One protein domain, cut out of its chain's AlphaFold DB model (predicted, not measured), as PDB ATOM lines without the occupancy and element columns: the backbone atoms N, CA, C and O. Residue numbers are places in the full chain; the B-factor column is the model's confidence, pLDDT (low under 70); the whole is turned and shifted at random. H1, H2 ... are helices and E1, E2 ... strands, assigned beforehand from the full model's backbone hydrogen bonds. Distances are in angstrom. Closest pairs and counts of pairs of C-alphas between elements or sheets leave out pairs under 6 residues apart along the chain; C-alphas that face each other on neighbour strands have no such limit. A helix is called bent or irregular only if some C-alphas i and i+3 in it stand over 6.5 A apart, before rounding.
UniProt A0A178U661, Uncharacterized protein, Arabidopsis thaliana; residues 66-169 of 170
ATOM      1  N   LYS A  66      67.159  56.012-117.320       95.44
ATOM      2  CA  LYS A  66      66.964  56.103-118.778       95.44
ATOM      3  C   LYS A  66      66.641  57.519-119.277       95.44
ATOM      4  O   LYS A  66      66.902  57.810-120.439       95.44
ATOM      5  N   ASP A  67      66.096  58.376-118.411       95.56
ATOM      6  CA  ASP A  67      65.757  59.768-118.724       95.56
ATOM      7  C   ASP A  67      66.951  60.719-118.505       95.56
ATOM      8  O   ASP A  67      66.839  61.923-118.768       95.56
ATOM      9  N   MET A  68      68.092  60.215-118.017       95.69
ATOM     10  CA  MET A  68      69.315  61.004-117.906       95.69
ATOM     11  C   MET A  68      69.838  61.369-119.296       95.69
ATOM     12  O   MET A  68      70.006  60.521-120.174       95.69
ATOM     13  N   VAL A  69      70.121  62.655-119.477       96.56
ATOM     14  CA  VAL A  69      70.741  63.197-120.679       96.56
ATOM     15  C   VAL A  69      72.240  62.940-120.606       96.56
ATOM     16  O   VAL A  69      72.881  63.254-119.604       96.56
ATOM     17  N   GLU A  70      72.784  62.397-121.689       97.12
ATOM     18  CA  GLU A  70      74.211  62.135-121.868       97.12
ATOM     19  C   GLU A  70      75.074  63.350-121.485       97.12
ATOM     20  O   GLU A  70      74.819  64.474-121.926       97.12
ATOM     21  N   GLY A  71      76.091  63.127-120.650       96.25
ATOM     22  CA  GLY A  71      77.045  64.147-120.211       96.25
ATOM     23  C   GLY A  71      76.493  65.195-119.235       96.25
ATOM     24  O   GLY A  71      77.270  66.005-118.729       96.25
ATOM     25  N   LYS A  72      75.187  65.196-118.931       96.88
ATOM     26  CA  LYS A  72      74.594  66.089-117.926       96.88
ATOM     27  C   LYS A  72      74.776  65.509-116.520       96.88
ATOM     28  O   LYS A  72      74.555  64.322-116.300       96.88
ATOM     29  N   GLU A  73      75.144  66.374-115.578       96.56
ATOM     30  CA  GLU A  73      75.238  66.044-114.154       96.56
ATOM     31  C   GLU A  73      73.873  66.191-113.459       96.56
ATOM     32  O   GLU A  73      73.126  67.146-113.705       96.56
ATOM     33  N   TYR A  74      73.560  65.227-112.598       96.00
ATOM     34  CA  TYR A  74      72.343  65.133-111.802       96.00
ATOM     35  C   TYR A  74      72.731  64.969-110.336       96.00
ATOM     36  O   TYR A  74      73.208  63.915-109.933       96.00
ATOM     37  N   GLU A  75      72.536  66.019-109.545       96.19
ATOM     38  CA  GLU A  75      72.911  66.043-108.131       96.19
ATOM     39  C   GLU A  75      71.690  65.791-107.242       96.19
ATOM     40  O   GLU A  75      70.701  66.527-107.328       96.19
ATOM     41  N   ALA A  76      71.768  64.761-106.400       94.88
ATOM     42  CA  ALA A  76      70.756  64.337-105.439       94.88
ATOM     43  C   ALA A  76      71.254  64.534-104.000       94.88
ATOM     44  O   ALA A  76      72.461  64.573-103.744       94.88
ATOM     45  N   ILE A  77      70.317  64.654-103.058       93.06
ATOM     46  CA  ILE A  77      70.628  64.497-101.632       93.06
ATOM     47  C   ILE A  77      70.902  63.010-101.413       93.06
ATOM     48  O   ILE A  77      70.118  62.181-101.869       93.06
ATOM     49  N   ALA A  78      72.019  62.680-100.771       89.50
ATOM     50  CA  ALA A  78      72.379  61.286-100.559       89.50
ATOM     51  C   ALA A  78      71.453  60.651 -99.508       89.50
ATOM     52  O   ALA A  78      71.357  61.151 -98.387       89.50
ATOM     53  N   ASP A  79      70.810  59.533 -99.853       73.38
ATOM     54  CA  ASP A  79      70.049  58.713 -98.903       73.38
ATOM     55  C   ASP A  79      71.015  57.871 -98.058       73.38
ATOM     56  O   ASP A  79      71.236  56.683 -98.282       73.38
ATOM     57  N   SER A  80      71.696  58.536 -97.134       62.59
ATOM     58  CA  SER A  80      72.505  57.891 -96.104       62.59
ATOM     59  C   SER A  80      71.952  58.291 -94.744       62.59
ATOM     60  O   SER A  80      71.307  59.335 -94.637       62.59
ATOM     61  N   ASP A  81      72.219  57.501 -93.700       56.66
ATOM     62  CA  ASP A  81      71.877  57.798 -92.298       56.66
ATOM     63  C   ASP A  81      72.652  59.027 -91.748       56.66
ATOM     64  O   ASP A  81      73.185  59.024 -90.639       56.66
ATOM     65  N   ASN A  82      72.665  60.129 -92.503       52.97
ATOM     66  CA  ASN A  82      73.289  61.423 -92.260       52.97
ATOM     67  C   ASN A  82      74.824  61.442 -92.352       52.97
ATOM     68  O   ASN A  82      75.449  62.298 -91.727       52.97
ATOM     69  N   THR A  83      75.444  60.535 -93.112       68.19
ATOM     70  CA  THR A  83      76.884  60.631 -93.392       68.19
ATOM     71  C   THR A  83      77.119  61.469 -94.644       68.19
ATOM     72  O   THR A  83      77.620  62.581 -94.537       68.19
ATOM     73  N   ASN A  84      76.702  61.015 -95.817       84.88
ATOM     74  CA  ASN A  84      76.929  61.722 -97.076       84.88
ATOM     75  C   ASN A  84      75.925  62.876 -97.259       84.88
ATOM     76  O   ASN A  84      74.742  62.737 -96.957       84.88
ATOM     77  N   ASP A  85      76.397  64.012 -97.776       90.06
ATOM     78  CA  ASP A  85      75.589  65.216 -98.027       90.06
ATOM     79  C   ASP A  85      74.884  65.117 -99.386       90.06
ATOM     80  O   ASP A  85      73.660  65.192 -99.500       90.06
ATOM     81  N   THR A  86      75.665  64.908-100.447       94.25
ATOM     82  CA  THR A  86      75.145  64.833-101.817       94.25
ATOM     83  C   THR A  86      75.876  63.785-102.629       94.25
ATOM     84  O   THR A  86      77.023  63.435-102.348       94.25
ATOM     85  N   ILE A  87      75.202  63.323-103.675       95.19
ATOM     86  CA  ILE A  87      75.773  62.470-104.706       95.19
ATOM     87  C   ILE A  87      75.406  63.037-106.073       95.19
ATOM     88  O   ILE A  87      74.268  63.444-106.309       95.19
ATOM     89  N   ALA A  88      76.386  63.113-106.964       96.56
ATOM     90  CA  ALA A  88      76.197  63.590-108.322       96.56
ATOM     91  C   ALA A  88      76.460  62.468-109.321       96.56
ATOM     92  O   ALA A  88      77.538  61.879-109.329       96.56
ATOM     93  N   PHE A  89      75.485  62.217-110.193       97.81
ATOM     94  CA  PHE A  89      75.586  61.233-111.260       97.81
ATOM     95  C   PHE A  89      75.690  61.896-112.624       97.81
ATOM     96  O   PHE A  89      74.944  62.821-112.954       97.81
ATOM     97  N   ARG A  90      76.555  61.351-113.470       97.75
ATOM     98  CA  ARG A  90      76.641  61.687-114.889       97.75
ATOM     99  C   ARG A  90      76.703  60.402-115.697       97.75
ATOM    100  O   ARG A  90      77.448  59.491-115.357       97.75
ATOM    101  N   LYS A  91      75.918  60.331-116.768       97.12
ATOM    102  CA  LYS A  91      75.884  59.172-117.663       97.12
ATOM    103  C   LYS A  91      76.678  59.466-118.932       97.12
ATOM    104  O   LYS A  91      76.436  60.502-119.555       97.12
ATOM    105  N   GLU A  92      77.575  58.556-119.310       96.69
ATOM    106  CA  GLU A  92      78.202  58.544-120.638       96.69
ATOM    107  C   GLU A  92      78.166  57.135-121.254       96.69
ATOM    108  O   GLU A  92      78.893  56.227-120.846       96.69
ATOM    109  N   GLY A  93      77.295  56.926-122.238       94.69
ATOM    110  CA  GLY A  93      77.034  55.625-122.841       94.69
ATOM    111  C   GLY A  93      76.515  54.637-121.798       94.69
ATOM    112  O   GLY A  93      75.464  54.853-121.189       94.69
ATOM    113  N   ASP A  94      77.268  53.557-121.596       94.88
ATOM    114  CA  ASP A  94      76.967  52.524-120.596       94.88
ATOM    115  C   ASP A  94      77.542  52.850-119.206       94.88
ATOM    116  O   ASP A  94      77.269  52.131-118.240       94.88
ATOM    117  N   TRP A  95      78.346  53.911-119.099       97.62
ATOM    118  CA  TRP A  95      79.020  54.300-117.867       97.62
ATOM    119  C   TRP A  95      78.193  55.282-117.048       97.62
ATOM    120  O   TRP A  95      77.615  56.241-117.567       97.62
ATOM    121  N   ILE A  96      78.214  55.066-115.740       98.00
ATOM    122  CA  ILE A  96      77.811  56.022-114.721       98.00
ATOM    123  C   ILE A  96      79.075  56.517-114.032       98.00
ATOM    124  O   ILE A  96      79.941  55.731-113.658       98.00
ATOM    125  N   PHE A  97      79.167  57.829-113.883       98.00
ATOM    126  CA  PHE A  97      80.181  58.528-113.113       98.00
ATOM    127  C   PHE A  97      79.501  59.070-111.864       98.00
ATOM    128  O   PHE A  97      78.518  59.806-111.992       98.00
ATOM    129  N   SER A  98      80.014  58.707-110.693       97.06
ATOM    130  CA  SER A  98      79.483  59.121-109.398       97.06
ATOM    131  C   SER A  98      80.503  59.944-108.622       97.06
ATOM    132  O   SER A  98      81.670  59.559-108.508       97.06
ATOM    133  N   GLU A  99      80.062  61.088-108.105       96.19
ATOM    134  CA  GLU A  99      80.809  61.914-107.162       96.19
ATOM    135  C   GLU A  99      80.035  62.028-105.842       96.19
ATOM    136  O   GLU A  99      78.977  62.658-105.789       96.19
ATOM    137  N   ILE A 100      80.584  61.446-104.777       93.12
ATOM    138  CA  ILE A 100      80.021  61.450-103.423       93.12
ATOM    139  C   ILE A 100      80.679  62.574-102.619       93.12
ATOM    140  O   ILE A 100      81.904  62.718-102.623       93.12
ATOM    141  N   ARG A 101      79.878  63.386-101.923       92.25
ATOM    142  CA  ARG A 101      80.349  64.518-101.111       92.25
ATOM    143  C   ARG A 101      79.796  64.444 -99.692       92.25
ATOM    144  O   ARG A 101      78.623  64.132 -99.498       92.25
ATOM    145  N   GLY A 102      80.609  64.857 -98.722       87.31
ATOM    146  CA  GLY A 102      80.248  64.874 -97.302       87.31
ATOM    147  C   GLY A 102      80.527  63.543 -96.602       87.31
ATOM    148  O   GLY A 102      81.036  62.606 -97.208       87.31
ATOM    149  N   GLY A 103      80.207  63.471 -95.313       83.06
ATOM    150  CA  GLY A 103      80.379  62.258 -94.513       83.06
ATOM    151  C   GLY A 103      81.816  61.982 -94.136       83.06
ATOM    152  O   GLY A 103      82.481  62.832 -93.548       83.06
ATOM    153  N   GLU A 104      82.276  60.772 -94.441       79.25
ATOM    154  CA  GLU A 104      83.656  60.354 -94.177       79.25
ATOM    155  C   GLU A 104      84.669  60.945 -95.170       79.25
ATOM    156  O   GLU A 104      85.877  60.827 -94.968       79.25
ATOM    157  N   PHE A 105      84.190  61.608 -96.225       84.88
ATOM    158  CA  PHE A 105      85.025  62.133 -97.295       84.88
ATOM    159  C   PHE A 105      85.374  63.611 -97.068       84.88
ATOM    160  O   PHE A 105      84.520  64.491 -97.191       84.88
ATOM    161  N   GLU A 106      86.651  63.893 -96.777       84.50
ATOM    162  CA  GLU A 106      87.180  65.270 -96.730       84.50
ATOM    163  C   GLU A 106      87.141  65.944 -98.112       84.50
ATOM    164  O   GLU A 106      86.852  67.134 -98.227       84.50
ATOM    165  N   GLU A 107      87.395  65.160 -99.162       89.94
ATOM    166  CA  GLU A 107      87.352  65.560-100.569       89.94
ATOM    167  C   GLU A 107      86.352  64.678-101.326       89.94
ATOM    168  O   GLU A 107      86.196  63.513-100.956       89.94
ATOM    169  N   PRO A 108      85.696  65.167-102.396       91.94
ATOM    170  CA  PRO A 108      84.725  64.368-103.135       91.94
ATOM    171  C   PRO A 108      85.302  63.031-103.618       91.94
ATOM    172  O   PRO A 108      86.305  63.006-104.339       91.94
ATOM    173  N   TYR A 109      84.644  61.928-103.264       92.62
ATOM    174  CA  TYR A 109      85.017  60.597-103.733       92.62
ATOM    175  C   TYR A 109      84.420  60.351-105.113       92.62
ATOM    176  O   TYR A 109      83.224  60.548-105.325       92.62
ATOM    177  N   ARG A 110      85.255  59.932-106.064       95.25
ATOM    178  CA  ARG A 110      84.871  59.744-107.466       95.25
ATOM    179  C   ARG A 110      85.103  58.307-107.889       95.25
ATOM    180  O   ARG A 110      86.212  57.799-107.750       95.25
ATOM    181  N   HIS A 111      84.090  57.680-108.465       96.25
ATOM    182  CA  HIS A 111      84.196  56.350-109.067       96.25
ATOM    183  C   HIS A 111      83.175  56.122-110.184       96.25
ATOM    184  O   HIS A 111      82.096  56.720-110.213       96.25
ATOM    185  N   SER A 112      83.542  55.302-111.161       97.06
ATOM    186  CA  SER A 112      82.712  55.078-112.343       97.06
ATOM    187  C   SER A 112      82.546  53.601-112.640       97.06
ATOM    188  O   SER A 112      83.429  52.799-112.341       97.06
ATOM    189  N   TYR A 113      81.415  53.240-113.238       97.75
ATOM    190  CA  TYR A 113      81.098  51.852-113.547       97.75
ATOM    191  C   TYR A 113      80.115  51.697-114.703       97.75
ATOM    192  O   TYR A 113      79.293  52.567-114.984       97.75
ATOM    193  N   LYS A 114      80.167  50.534-115.353       97.25
ATOM    194  CA  LYS A 114      79.176  50.099-116.339       97.25
ATOM    195  C   LYS A 114      77.950  49.547-115.627       97.25
ATOM    196  O   LYS A 114      77.975  48.419-115.136       97.25
ATOM    197  N   LEU A 115      76.871  50.323-115.582       96.12
ATOM    198  CA  LEU A 115      75.713  50.043-114.725       96.12
ATOM    199  C   LEU A 115      75.100  48.655-114.952       96.12
ATOM    200  O   LEU A 115      74.893  47.903-114.005       96.12
ATOM    201  N   VAL A 116      74.817  48.292-116.204       95.38
ATOM    202  CA  VAL A 116      74.152  47.012-116.510       95.38
ATOM    203  C   VAL A 116      75.044  45.817-116.160       95.38
ATOM    204  O   VAL A 116      74.555  44.811-115.639       95.38
ATOM    205  N   ASP A 117      76.346  45.938-116.420       96.06
ATOM    206  CA  ASP A 117      77.314  44.882-116.151       96.06
ATOM    207  C   ASP A 117      77.530  44.705-114.642       96.06
ATOM    208  O   ASP A 117      77.458  43.584-114.136       96.06
ATOM    209  N   ILE A 118      77.713  45.807-113.905       95.69
ATOM    210  CA  ILE A 118      77.963  45.754-112.463       95.69
ATOM    211  C   ILE A 118      76.731  45.275-111.697       95.69
ATOM    212  O   ILE A 118      76.858  44.434-110.809       95.69
ATOM    213  N   VAL A 119      75.528  45.707-112.100       95.81
ATOM    214  CA  VAL A 119      74.274  45.262-111.478       95.81
ATOM    215  C   VAL A 119      74.096  43.759-111.630       95.81
ATOM    216  O   VAL A 119      73.637  43.094-110.706       95.81
ATOM    217  N   LYS A 120      74.477  43.196-112.780       94.75
ATOM    218  CA  LYS A 120      74.428  41.749-112.988       94.75
ATOM    219  C   LYS A 120      75.336  41.018-111.997       94.75
ATOM    220  O   LYS A 120      74.875  40.075-111.366       94.75
ATOM    221  N   VAL A 121      76.588  41.455-111.848       95.38
ATOM    222  CA  VAL A 121      77.555  40.799-110.951       95.38
ATOM    223  C   VAL A 121      77.148  40.944-109.483       95.38
ATOM    224  O   VAL A 121      77.184  39.961-108.748       95.38
ATOM    225  N   LEU A 122      76.722  42.137-109.058       95.56
ATOM    226  CA  LEU A 122      76.275  42.386-107.685       95.56
ATOM    227  C   LEU A 122      74.989  41.615-107.348       95.56
ATOM    228  O   LEU A 122      74.876  41.067-106.252       95.56
ATOM    229  N   ALA A 123      74.043  41.519-108.287       94.69
ATOM    230  CA  ALA A 123      72.818  40.745-108.093       94.69
ATOM    231  C   ALA A 123      73.081  39.232-108.036       94.69
ATOM    232  O   ALA A 123      72.481  38.549-107.215       94.69
ATOM    233  N   ASP A 124      74.001  38.706-108.854       94.81
ATOM    234  CA  ASP A 124      74.395  37.287-108.816       94.81
ATOM    235  C   ASP A 124      75.082  36.903-107.481       94.81
ATOM    236  O   ASP A 124      75.222  35.718-107.172       94.81
ATOM    237  N   LYS A 125      75.500  37.898-106.685       93.69
ATOM    238  CA  LYS A 125      76.101  37.763-105.347       93.69
ATOM    239  C   LYS A 125      75.152  38.116-104.194       93.69
ATOM    240  O   LYS A 125      75.603  38.193-103.055       93.69
ATOM    241  N   ASP A 126      73.871  38.345-104.480       92.31
ATOM    242  CA  ASP A 126      72.852  38.748-103.501       92.31
ATOM    243  C   ASP A 126      73.145  40.085-102.774       92.31
ATOM    244  O   ASP A 126      72.591  40.340-101.706       92.31
ATOM    245  N   HIS A 127      73.978  40.969-103.346       89.88
ATOM    246  CA  HIS A 127      74.210  42.317-102.794       89.88
ATOM    247  C   HIS A 127      73.059  43.277-103.110       89.88
ATOM    248  O   HIS A 127      72.701  44.122-102.296       89.88
ATOM    249  N   ILE A 128      72.454  43.131-104.293       92.75
ATOM    250  CA  ILE A 128      71.340  43.969-104.748       92.75
ATOM    251  C   ILE A 128      70.243  43.143-105.406       92.75
ATOM    252  O   ILE A 128      70.474  42.068-105.958       92.75
ATOM    253  N   ASN A 129      69.035  43.703-105.439       91.00
ATOM    254  CA  ASN A 129      67.954  43.147-106.245       91.00
ATOM    255  C   ASN A 129      68.169  43.487-107.715       91.00
ATOM    256  O   ASN A 129      68.447  44.637-108.051       91.00
ATOM    257  N   ARG A 130      67.954  42.523-108.611       89.69
ATOM    258  CA  ARG A 130      67.981  42.784-110.050       89.69
ATOM    259  C   ARG A 130      66.723  43.535-110.479       89.69
ATOM    260  O   ARG A 130      65.618  43.012-110.357       89.69
ATOM    261  N   VAL A 131      66.905  44.724-111.041       91.38
ATOM    262  CA  VAL A 131      65.824  45.564-111.572       91.38
ATOM    263  C   VAL A 131      66.050  45.776-113.076       91.38
ATOM    264  O   VAL A 131      67.201  45.914-113.497       91.38
ATOM    265  N   PRO A 132      65.006  45.758-113.927       93.25
ATOM    266  CA  PRO A 132      65.148  46.137-115.330       93.25
ATOM    267  C   PRO A 132      65.696  47.562-115.461       93.25
ATOM    268  O   PRO A 132      65.269  48.452-114.732       93.25
ATOM    269  N   PHE A 133      66.596  47.806-116.419       91.56
ATOM    270  CA  PHE A 133      67.188  49.139-116.624       91.56
ATOM    271  C   PHE A 133      66.128  50.246-116.754       91.56
ATOM    272  O   PHE A 133      66.288  51.334-116.208       91.56
ATOM    273  N   ASP A 134      65.012  49.944-117.421       93.88
ATOM    274  CA  ASP A 134      63.930  50.903-117.639       93.88
ATOM    275  C   ASP A 134      63.200  51.345-116.367       93.88
ATOM    276  O   ASP A 134      62.517  52.380-116.389       93.88
ATOM    277  N   ASP A 135      63.348  50.565-115.298       95.19
ATOM    278  CA  ASP A 135      62.722  50.772-114.000       95.19
ATOM    279  C   ASP A 135      63.698  51.368-112.978       95.19
ATOM    280  O   ASP A 135      63.243  51.834-111.935       95.19
ATOM    281  N   MET A 136      65.001  51.428-113.281       96.00
ATOM    282  CA  MET A 136      66.004  52.042-112.409       96.00
ATOM    283  C   MET A 136      65.775  53.553-112.301       96.00
ATOM    284  O   MET A 136      65.660  54.261-113.309       96.00
ATOM    285  N   ASP A 137      65.724  54.055-111.076       96.31
ATOM    286  CA  ASP A 137      65.702  55.476-110.736       96.31
ATOM    287  C   ASP A 137      66.949  55.879-109.943       96.31
ATOM    288  O   ASP A 137      67.832  55.055-109.703       96.31
ATOM    289  N   ILE A 138      67.063  57.168-109.626       96.06
ATOM    290  CA  ILE A 138      68.204  57.713-108.890       96.06
ATOM    291  C   ILE A 138      68.311  57.078-107.498       96.06
ATOM    292  O   ILE A 138      69.426  56.784-107.091       96.06
ATOM    293  N   ASP A 139      67.207  56.778-106.809       94.44
ATOM    294  CA  ASP A 139      67.243  56.088-105.507       94.44
ATOM    295  C   ASP A 139      67.865  54.693-105.617       94.44
ATOM    296  O   ASP A 139      68.798  54.355-104.886       94.44
ATOM    297  N   TYR A 140      67.418  53.891-106.588       95.38
ATOM    298  CA  TYR A 140      68.051  52.599-106.848       95.38
ATOM    299  C   TYR A 140      69.517  52.755-107.275       95.38
ATOM    300  O   TYR A 140      70.365  51.969-106.855       95.38
ATOM    301  N   LEU A 141      69.836  53.772-108.082       96.25
ATOM    302  CA  LEU A 141      71.210  54.049-108.493       96.25
ATOM    303  C   LEU A 141      72.098  54.430-107.303       96.25
ATOM    304  O   LEU A 141      73.229  53.969-107.260       96.25
ATOM    305  N   MET A 142      71.599  55.191-106.323       95.38
ATOM    306  CA  MET A 142      72.316  55.496-105.076       95.38
ATOM    307  C   MET A 142      72.631  54.231-104.278       95.38
ATOM    308  O   MET A 142      73.747  54.086-103.785       95.38
ATOM    309  N   TRP A 143      71.692  53.283-104.202       94.12
ATOM    310  CA  TRP A 143      71.957  51.991-103.565       94.12
ATOM    311  C   TRP A 143      73.010  51.178-104.326       94.12
ATOM    312  O   TRP A 143      73.948  50.665-103.717       94.12
ATOM    313  N   VAL A 144      72.909  51.097-105.658       95.81
ATOM    314  CA  VAL A 144      73.944  50.452-106.482       95.81
ATOM    315  C   VAL A 144      75.297  51.121-106.255       95.81
ATOM    316  O   VAL A 144      76.286  50.423-106.067       95.81
ATOM    317  N   ASP A 145      75.345  52.451-106.226       95.31
ATOM    318  CA  ASP A 145      76.568  53.223-106.024       95.31
ATOM    319  C   ASP A 145      77.249  52.907-104.692       95.31
ATOM    320  O   ASP A 145      78.458  52.687-104.653       95.31
ATOM    321  N   PHE A 146      76.458  52.815-103.622       93.31
ATOM    322  CA  PHE A 146      76.930  52.400-102.307       93.31
ATOM    323  C   PHE A 146      77.546  50.995-102.342       93.31
ATOM    324  O   PHE A 146      78.648  50.788-101.835       93.31
ATOM    325  N   GLU A 147      76.891  50.034-102.996       94.94
ATOM    326  CA  GLU A 147      77.418  48.672-103.117       94.94
ATOM    327  C   GLU A 147      78.672  48.608-103.998       94.94
ATOM    328  O   GLU A 147      79.582  47.828-103.711       94.94
ATOM    329  N   VAL A 148      78.761  49.437-105.043       95.25
ATOM    330  CA  VAL A 148      79.980  49.571-105.851       95.25
ATOM    331  C   VAL A 148      81.110  50.153-105.008       95.25
ATOM    332  O   VAL A 148      82.210  49.602-105.013       95.25
ATOM    333  N   TYR A 149      80.852  51.197-104.224       92.88
ATOM    334  CA  TYR A 149      81.847  51.734-103.303       92.88
ATOM    335  C   TYR A 149      82.340  50.650-102.336       92.88
ATOM    336  O   TYR A 149      83.519  50.297-102.356       92.88
ATOM    337  N   CYS A 150      81.441  50.052-101.552       91.44
ATOM    338  CA  CYS A 150      81.812  49.116-100.492       91.44
ATOM    339  C   CYS A 150      82.449  47.816-101.002       91.44
ATOM    340  O   CYS A 150      83.343  47.287-100.342       91.44
ATOM    341  N   ASN A 151      82.002  47.294-102.148       92.88
ATOM    342  CA  ASN A 151      82.400  45.965-102.624       92.88
ATOM    343  C   ASN A 151      83.308  45.991-103.861       92.88
ATOM    344  O   ASN A 151      83.738  44.926-104.313       92.88
ATOM    345  N   VAL A 152      83.614  47.165-104.420       93.31
ATOM    346  CA  VAL A 152      84.392  47.259-105.663       93.31
ATOM    347  C   VAL A 152      85.495  48.304-105.565       93.31
ATOM    348  O   VAL A 152      86.662  47.950-105.737       93.31
ATOM    349  N   THR A 153      85.166  49.566-105.291       93.25
ATOM    350  CA  THR A 153      86.107  50.683-105.499       93.25
ATOM    351  C   THR A 153      86.760  51.210-104.221       93.25
ATOM    352  O   THR A 153      87.756  51.921-104.309       93.25
ATOM    353  N   ALA A 154      86.265  50.854-103.030       89.75
ATOM    354  CA  ALA A 154      86.917  51.196-101.760       89.75
ATOM    355  C   ALA A 154      88.176  50.352-101.469       89.75
ATOM    356  O   ALA A 154      88.944  50.665-100.556       89.75
ATOM    357  N   TYR A 155      88.393  49.262-102.213       88.00
ATOM    358  CA  TYR A 155      89.582  48.425-102.066       88.00
ATOM    359  C   TYR A 155      90.820  49.088-102.671       88.00
ATOM    360  O   TYR A 155      90.741  49.804-103.660       88.00
ATOM    361  N   ALA A 156      91.995  48.768-102.119       86.19
ATOM    362  CA  ALA A 156      93.273  49.256-102.647       86.19
ATOM    363  C   ALA A 156      93.565  48.784-104.086       86.19
ATOM    364  O   ALA A 156      94.317  49.433-104.804       86.19
ATOM    365  N   GLU A 157      92.995  47.646-104.489       88.62
ATOM    366  CA  GLU A 157      93.029  47.147-105.861       88.62
ATOM    367  C   GLU A 157      91.632  46.651-106.251       88.62
ATOM    368  O   GLU A 157      90.993  45.926-105.484       88.62
ATOM    369  N   LEU A 158      91.188  47.002-107.463       90.88
ATOM    370  CA  LEU A 158      89.932  46.520-108.040       90.88
ATOM    371  C   LEU A 158      89.911  44.982-108.089       90.88
ATOM    372  O   LEU A 158      90.803  44.389-108.717       90.88
ATOM    373  N   PRO A 159      88.893  44.319-107.504       91.94
ATOM    374  CA  PRO A 159      88.783  42.870-107.586       91.94
ATOM    375  C   PRO A 159      88.700  42.410-109.048       91.94
ATOM    376  O   PRO A 159      88.049  43.047-109.878       91.94
ATOM    377  N   GLU A 160      89.362  41.292-109.372       91.62
ATOM    378  CA  GLU A 160      89.541  40.813-110.756       91.62
ATOM    379  C   GLU A 160      88.221  40.720-111.528       91.62
ATOM    380  O   GLU A 160      88.132  41.100-112.692       91.62
ATOM    381  N   GLU A 161      87.180  40.245-110.852       92.12
ATOM    382  CA  GLU A 161      85.846  40.059-111.414       92.12
ATOM    383  C   GLU A 161      85.156  41.364-111.822       92.12
ATOM    384  O   GLU A 161      84.222  41.292-112.609       92.12
ATOM    385  N   PHE A 162      85.611  42.529-111.342       93.62
ATOM    386  CA  PHE A 162      85.092  43.855-111.700       93.62
ATOM    387  C   PHE A 162      85.991  44.622-112.681       93.62
ATOM    388  O   PHE A 162      85.674  45.750-113.081       93.62
ATOM    389  N   ARG A 163      87.108  44.028-113.121       90.94
ATOM    390  CA  ARG A 163      88.028  44.686-114.055       90.94
ATOM    391  C   ARG A 163      87.351  45.009-115.382       90.94
ATOM    392  O   ARG A 163      86.694  44.176-116.000       90.94
ATOM    393  N   GLY A 164      87.541  46.247-115.839       92.44
ATOM    394  CA  GLY A 164      86.922  46.757-117.066       92.44
ATOM    395  C   GLY A 164      85.426  47.082-116.937       92.44
ATOM    396  O   GLY A 164      84.801  47.429-117.947       92.44
ATOM    397  N   MET A 165      84.868  46.979-115.724       95.50
ATOM    398  CA  MET A 165      83.489  47.350-115.386       95.50
ATOM    399  C   MET A 165      83.412  48.467-114.350       95.50
ATOM    400  O   MET A 165      82.384  49.130-114.305       95.50
ATOM    401  N   ALA A 166      84.470  48.698-113.573       95.25
ATOM    402  CA  ALA A 166      84.590  49.825-112.655       95.25
ATOM    403  C   ALA A 166      85.995  50.443-112.704       95.25
ATOM    404  O   ALA A 166      86.960  49.774-113.088       95.25
ATOM    405  N   VAL A 167      86.084  51.718-112.329       90.62
ATOM    406  CA  VAL A 167      87.327  52.483-112.168       90.62
ATOM    407  C   VAL A 167      87.194  53.357-110.921       90.62
ATOM    408  O   VAL A 167      86.213  54.096-110.789       90.62
ATOM    409  N   ASP A 168      88.169  53.274-110.019       79.75
ATOM    410  CA  ASP A 168      88.316  54.180-108.885       79.75
ATOM    411  C   ASP A 168      89.019  55.458-109.348       79.75
ATOM    412  O   ASP A 168      90.146  55.421-109.827       79.75
ATOM    413  N   THR A 169      88.352  56.602-109.196       68.12
ATOM    414  CA  THR A 169      88.810  57.933-109.627       68.12
ATOM    415  C   THR A 169      89.116  58.076-111.132       68.12
ATOM    416  O   THR A 169      89.664  57.199-111.791       68.12
TER     417      THR A 169
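Overview. This is residues 66 to 169 of the 170 residues of an uncharacterized protein of Arabidopsis thaliana (UniProt A0A178U661). A twisted wall of five strands has the helix H2 running across one face, and no named helix covers its other face. The shorter helix H1 is on the same face as H2, beside the strands. The printed part has 104 residues, with two named helices and five named strands in the order E1 E2 E3 E4 H1 H2 E5; the sheet runs E1 E2 E3 E4 E5, all antiparallel, and the class is mixed. It is compact, with a radius of gyration of the C-alphas of 12.8 A, and spans 33 by 31 by 25 A.

Arrangement. Begin at E1, residues 73 to 77; with E2, 84 to 92, E3, 95 to 102, and E4, 105 to 114, it forms a meander, each strand the antiparallel neighbour of the one before. Within hydrogen-bond range you find N 74 and O 89, 2.8 A, in the hairpin E1 and E2; N 90 and O 97, 2.9 A, in E2 and E3; N 98 and O 111, 2.9 A, in E3 and E4. E4 bends by 52 degrees at residue 108. The edge strand E5, residues 166 to 168, is antiparallel to E4, with N 167 and O 112 at 2.9 A. H2, residues 138 to 153, makes two layers with the sheet, at a height of 9.0 A, and runs across the strands, at 86 degrees to E2 on the local plane. H1, residues 115 to 124, only just touches H2, with 3 pairs of C-alphas within 8 A, using residues 144 to 148 of H2 alone; the closest C-alphas, of Val 119 and Val 144, are 7.2 A apart. In H1 and H2 every O i to N i+4 pair is within hydrogen-bond range.

Along the chain. Find C-alpha 73 at (75.238, 66.044, -114.154), where E1 begins and runs 13.4 A. E2 covers 23.8 A, E3 23.2 A, E4 23.3 A and H1 14.1 A. From C-alpha 138 at (68.204, 57.713, -108.890), H2 runs 19.5 A; it is only just irregular, with C-alphas 150 and 153 6.8 A apart. E5, 6.9 A long, ends at C-alpha 168, (88.316, 54.180, -108.885).

Size, cuts and confidence. The C-alphas farthest apart, of Glu 106 and Pro 132, are 34.6 A from each other. The printed part has no cut; the links H1 to H2 and H2 to E5 are long. Residues 80 to 83 and 169 have pLDDT under 70.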